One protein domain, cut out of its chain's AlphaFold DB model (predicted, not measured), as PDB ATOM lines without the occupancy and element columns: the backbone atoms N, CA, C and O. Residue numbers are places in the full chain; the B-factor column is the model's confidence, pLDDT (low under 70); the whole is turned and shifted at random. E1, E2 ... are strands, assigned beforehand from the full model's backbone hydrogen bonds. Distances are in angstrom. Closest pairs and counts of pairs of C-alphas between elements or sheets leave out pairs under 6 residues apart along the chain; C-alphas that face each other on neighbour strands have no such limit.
ATOM      1  N   GLU A  56      96.000-119.531  83.123       71.62
ATOM      2  CA  GLU A  56      95.184-118.471  83.707       71.62
ATOM      3  C   GLU A  56      94.390-117.786  82.583       71.62
ATOM      4  O   GLU A  56      94.947-117.054  81.775       71.62
ATOM      5  N   VAL A  57      93.083-118.058  82.483       78.50
ATOM      6  CA  VAL A  57      92.248-117.445  81.443       78.50
ATOM      7  C   VAL A  57      91.928-116.012  81.849       78.50
ATOM      8  O   VAL A  57      91.162-115.761  82.787       78.50
ATOM      9  N   PHE A  58      92.490-115.061  81.111       85.81
ATOM     10  CA  PHE A  58      92.177-113.648  81.260       85.81
ATOM     11  C   PHE A  58      91.064-113.238  80.303       85.81
ATOM     12  O   PHE A  58      90.974-113.710  79.173       85.81
ATOM     13  N   TYR A  59      90.240-112.291  80.735       88.81
ATOM     14  CA  TYR A  59      89.257-111.641  79.877       88.81
ATOM     15  C   TYR A  59      89.566-110.152  79.763       88.81
ATOM     16  O   TYR A  59      90.217-109.557  80.617       88.81
ATOM     17  N   ILE A  60      89.083-109.519  78.705       91.38
ATOM     18  CA  ILE A  60      89.135-108.082  78.488       91.38
ATOM     19  C   ILE A  60      87.852-107.452  79.019       91.38
ATOM     20  O   ILE A  60      86.744-107.920  78.763       91.38
ATOM     21  N   CYS A  61      87.986-106.329  79.726       92.00
ATOM     22  CA  CYS A  61      86.852-105.619  80.300       92.00
ATOM     23  C   CYS A  61      85.795-105.234  79.258       92.00
ATOM     24  O   CYS A  61      84.625-105.201  79.615       92.00
ATOM     25  N   GLY A  62      86.158-104.859  78.029       91.75
ATOM     26  CA  GLY A  62      85.233-104.683  76.901       91.75
ATOM     27  C   GLY A  62      84.127-103.628  77.058       91.75
ATOM     28  O   GLY A  62      83.297-103.484  76.164       91.75
ATOM     29  N   ALA A  63      84.074-102.906  78.180       92.38
ATOM     30  CA  ALA A  63      83.062-101.893  78.455       92.38
ATOM     31  C   ALA A  63      83.324-100.623  77.640       92.38
ATOM     32  O   ALA A  63      84.478-100.297  77.342       92.38
ATOM     33  N   ARG A  64      82.255 -99.886  77.318       91.81
ATOM     34  CA  ARG A  64      82.353 -98.617  76.588       91.81
ATOM     35  C   ARG A  64      83.075 -97.571  77.436       91.81
ATOM     36  O   ARG A  64      82.585 -97.179  78.496       91.81
ATOM     37  N   THR A  65      84.227 -97.108  76.959       91.50
ATOM     38  CA  THR A  65      84.946 -95.988  77.578       91.50
ATOM     39  C   THR A  65      84.296 -94.653  77.209       91.50
ATOM     40  O   THR A  65      83.486 -94.576  76.283       91.50
ATOM     41  N   LYS A  66      84.696 -93.561  77.875       85.06
ATOM     42  CA  LYS A  66      84.248 -92.201  77.512       85.06
ATOM     43  C   LYS A  66      84.610 -91.813  76.071       85.06
ATOM     44  O   LYS A  66      83.897 -91.034  75.456       85.06
ATOM     45  N   LYS A  67      85.680 -92.396  75.516       86.19
ATOM     46  CA  LYS A  67      86.110 -92.198  74.121       86.19
ATOM     47  C   LYS A  67      85.296 -93.025  73.113       86.19
ATOM     48  O   LYS A  67      85.529 -92.921  71.918       86.19
ATOM     49  N   GLY A  68      84.381 -93.877  73.580       87.25
ATOM     50  CA  GLY A  68      83.566 -94.754  72.737       87.25
ATOM     51  C   GLY A  68      84.247 -96.056  72.308       87.25
ATOM     52  O   GLY A  68      83.578 -96.907  71.730       87.25
ATOM     53  N   THR A  69      85.529 -96.253  72.624       89.44
ATOM     54  CA  THR A  69      86.266 -97.498  72.353       89.44
ATOM     55  C   THR A  69      86.091 -98.520  73.487       89.44
ATOM     56  O   THR A  69      85.833 -98.118  74.631       89.44
ATOM     57  N   PRO A  70      86.228 -99.835  73.217       91.50
ATOM     58  CA  PRO A  70      86.145-100.865  74.248       91.50
ATOM     59  C   PRO A  70      87.362-100.822  75.180       91.50
ATOM     60  O   PRO A  70      88.502-100.639  74.755       91.50
ATOM     61  N   CYS A  71      87.125-101.010  76.477       92.50
ATOM     62  CA  CYS A  71      88.186-101.068  77.475       92.50
ATOM     63  C   CYS A  71      89.055-102.322  77.293       92.50
ATOM     64  O   CYS A  71      88.541-103.431  77.370       92.50
ATOM     65  N   GLN A  72      90.371-102.145  77.144       91.00
ATOM     66  CA  GLN A  72      91.344-103.229  76.926       91.00
ATOM     67  C   GLN A  72      91.963-103.792  78.222       91.00
ATOM     68  O   GLN A  72      92.919-104.559  78.179       91.00
ATOM     69  N   ARG A  73      91.469-103.398  79.403       90.81
ATOM     70  CA  ARG A  73      92.045-103.867  80.672       90.81
ATOM     71  C   ARG A  73      91.723-105.350  80.890       90.81
ATOM     72  O   ARG A  73      90.550-105.716  80.811       90.81
ATOM     73  N   ARG A  74      92.745-106.152  81.215       90.44
ATOM     74  CA  ARG A  74      92.606-107.565  81.596       90.44
ATOM     75  C   ARG A  74      91.921-107.702  82.960       90.44
ATOM     76  O   ARG A  74      92.174-106.914  83.874       90.44
ATOM     77  N   VAL A  75      91.050-108.689  83.079       88.94
ATOM     78  CA  VAL A  75      90.289-109.049  84.274       88.94
ATOM     79  C   VAL A  75      90.289-110.564  84.424       88.94
ATOM     80  O   VAL A  75      90.405-111.303  83.445       88.94
ATOM     81  N   ARG A  76      90.178-111.022  85.667       85.12
ATOM     82  CA  ARG A  76      90.034-112.440  85.985       85.12
ATOM     83  C   ARG A  76      88.544-112.771  85.962       85.12
ATOM     84  O   ARG A  76      87.788-112.218  86.756       85.12
ATOM     85  N   GLY A  77      88.127-113.628  85.033       81.50
ATOM     86  CA  GLY A  77      86.718-113.979  84.818       81.50
ATOM     87  C   GLY A  77      85.915-112.963  83.991       81.50
ATOM     88  O   GLY A  77      86.445-111.981  83.480       81.50
ATOM     89  N   LEU A  78      84.606-113.204  83.871       78.06
ATOM     90  CA  LEU A  78      83.665-112.435  83.035       78.06
ATOM     91  C   LEU A  78      83.205-111.098  83.659       78.06
ATOM     92  O   LEU A  78      82.263-110.462  83.169       78.06
ATOM     93  N   GLU A  79      83.842-110.662  84.747       85.06
ATOM     94  CA  GLU A  79      83.529-109.394  85.409       85.06
ATOM     95  C   GLU A  79      84.055-108.193  84.600       85.06
ATOM     96  O   GLU A  79      84.825-108.312  83.650       85.06
ATOM     97  N   ARG A  80      83.636-106.981  84.965       90.38
ATOM     98  CA  ARG A  80      84.208-105.745  84.428       90.38
ATOM     99  C   ARG A  80      85.333-105.270  85.326       90.38
ATOM    100  O   ARG A  80      85.350-105.531  86.523       90.38
ATOM    101  N   CYS A  81      86.267-104.514  84.756       91.12
ATOM    102  CA  CYS A  81      87.317-103.932  85.577       91.12
ATOM    103  C   CYS A  81      86.730-102.960  86.607       91.12
ATOM    104  O   CYS A  81      85.630-102.434  86.439       91.12
ATOM    105  N   TRP A  82      87.516-102.656  87.635       90.69
ATOM    106  CA  TRP A  82      87.122-101.780  88.736       90.69
ATOM    107  C   TRP A  82      86.601-100.394  88.302       90.69
ATOM    108  O   TRP A  82      85.796 -99.809  89.014       90.69
ATOM    109  N   GLN A  83      86.993 -99.892  87.125       88.06
ATOM    110  CA  GLN A  83      86.497 -98.622  86.560       88.06
ATOM    111  C   GLN A  83      85.124 -98.731  85.874       88.06
ATOM    112  O   GLN A  83      84.481 -97.718  85.612       88.06
ATOM    113  N   HIS A  84      84.676 -99.942  85.544       90.81
ATOM    114  CA  HIS A  84      83.482-100.197  84.735       90.81
ATOM    115  C   HIS A  84      82.528-101.204  85.391       90.81
ATOM    116  O   HIS A  84      81.778-101.887  84.691       90.81
ATOM    117  N   ARG A  85      82.536-101.299  86.726       87.81
ATOM    118  CA  ARG A  85      81.595-102.140  87.481       87.81
ATOM    119  C   ARG A  85      80.150-101.805  87.083       87.81
ATOM    120  O   ARG A  85      79.791-100.634  86.980       87.81
ATOM    121  N   GLY A  86      79.348-102.832  86.799       84.56
ATOM    122  CA  GLY A  86      77.938-102.685  86.410       84.56
ATOM    123  C   GLY A  86      77.676-102.160  84.990       84.56
ATOM    124  O   GLY A  86      76.522-101.934  84.640       84.56
ATOM    125  N   LYS A  87      78.704-101.959  84.149       86.50
ATOM    126  CA  LYS A  87      78.515-101.567  82.741       86.50
ATOM    127  C   LYS A  87      78.480-102.791  81.813       86.50
ATOM    128  O   LYS A  87      79.248-103.730  82.031       86.50
ATOM    129  N   PRO A  88      77.658-102.781  80.747       85.31
ATOM    130  CA  PRO A  88      77.637-103.870  79.780       85.31
ATOM    131  C   PRO A  88      78.910-103.890  78.923       85.31
ATOM    132  O   PRO A  88      79.577-102.869  78.717       85.31
ATOM    133  N   ALA A  89      79.230-105.071  78.399       85.06
ATOM    134  CA  ALA A  89      80.216-105.217  77.338       85.06
ATOM    135  C   ALA A  89      79.695-104.597  76.043       85.06
ATOM    136  O   ALA A  89      78.511-104.716  75.741       85.06
ATOM    137  N   MET A  90      80.587-104.041  75.225       83.44
ATOM    138  CA  MET A  90      80.264-103.791  73.816       83.44
ATOM    139  C   MET A  90      80.419-105.045  72.945       83.44
ATOM    140  O   MET A  90      79.925-105.066  71.823       83.44
ATOM    141  N   LEU A  91      81.137-106.063  73.430       79.19
ATOM    142  CA  LEU A  91      81.513-107.252  72.668       79.19
ATOM    143  C   LEU A  91      81.049-108.527  73.387       79.19
ATOM    144  O   LEU A  91      81.057-108.556  74.620       79.19
ATOM    145  N   PRO A  92      80.674-109.573  72.630       81.75
ATOM    146  CA  PRO A  92      80.277-110.855  73.197       81.75
ATOM    147  C   PRO A  92      81.480-111.532  73.888       81.75
ATOM    148  O   PRO A  92      82.634-111.213  73.564       81.75
ATOM    149  N   PRO A  93      81.240-112.405  74.883       76.31
ATOM    150  CA  PRO A  93      82.269-112.898  75.802       76.31
ATOM    151  C   PRO A  93      83.407-113.656  75.104       76.31
ATOM    152  O   PRO A  93      84.545-113.605  75.570       76.31
ATOM    153  N   GLU A  94      83.149-114.261  73.947       81.00
ATOM    154  CA  GLU A  94      84.141-114.999  73.158       81.00
ATOM    155  C   GLU A  94      85.247-114.076  72.634       81.00
ATOM    156  O   GLU A  94      86.404-114.474  72.553       81.00
ATOM    157  N   LYS A  95      84.911-112.816  72.326       78.88
ATOM    158  CA  LYS A  95      85.879-111.803  71.868       78.88
ATOM    159  C   LYS A  95      86.626-111.127  73.013       78.88
ATOM    160  O   LYS A  95      87.547-110.351  72.766       78.88
ATOM    161  N   LEU A  96      86.191-111.352  74.250       80.31
ATOM    162  CA  LEU A  96      86.841-110.802  75.433       80.31
ATOM    163  C   LEU A  96      87.901-111.752  75.977       80.31
ATOM    164  O   LEU A  96      88.778-111.298  76.698       80.31
ATOM    165  N   LEU A  97      87.833-113.038  75.655       83.94
ATOM    166  CA  LEU A  97      88.778-114.029  76.144       83.94
ATOM    167  C   LEU A  97      90.167-113.807  75.526       83.94
ATOM    168  O   LEU A  97      90.329-113.766  74.307       83.94
ATOM    169  N   VAL A  98      91.171-113.673  76.388       81.12
ATOM    170  CA  VAL A  98      92.588-113.623  76.028       81.12
ATOM    171  C   VAL A  98      93.170-114.992  76.340       81.12
ATOM    172  O   VAL A  98      93.238-115.393  77.500       81.12
ATOM    173  N   ARG A  99      93.553-115.718  75.290       75.25
ATOM    174  CA  ARG A  99      94.464-116.860  75.397       75.25
ATOM    175  C   ARG A  99      95.874-116.293  75.326       75.25
ATOM    176  O   ARG A  99      96.168-115.582  74.364       75.25
ATOM    177  N   ASP A 100      96.662-116.527  76.368       61.16
ATOM    178  CA  ASP A 100      98.109-116.299  76.317       61.16
ATOM    179  C   ASP A 100      98.785-117.365  75.435       61.16
ATOM    180  O   ASP A 100      98.227-118.486  75.319       61.16
TER     181      ASP A 100
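This is residues 56 to 100 of the 100 residues of an uncharacterized protein of Pyrinomonas methylaliphatogenes (UniProt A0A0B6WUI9). This is a small domain with little regular structure, mostly loops, in which two very short strands, E1 then E2, form a hairpin whose long loop reaches out to Lys 67. The stretch after E2 folds back, and residues 97 to 98 run beside E1, with E1 between them and E2. The printed part has 45 residues and no named helix; its class is all strand, though the named elements hold only 6 residues. It is compact, with a radius of gyration of the C-alphas of 9.5 A, yet elongated, spanning 29 by 17 by 14 A.

E1, residues 58 to 60, is 6.9 A long and begins with C-alpha 58 at (92.177, -113.648, 81.260). E2, residues 74 to 76, is 7.0 A long and ends with C-alpha 76 at (90.034, -112.440, 85.985).

The hairpin strands E1 and E2 are antiparallel neighbours, at 130 degrees between their directions. N 59 and O 75 are within hydrogen-bond range at 2.9 A. Residues 58 to 59 of E1 also pair antiparallel with residues 97 to 98.

The C-alphas of Glu 56 and Lys 67, the two farthest apart, are 29.4 A apart. The printed part has no cut. The link from E1 to E2 is long, with 13 residues. Residue 100 has a pLDDT under 70.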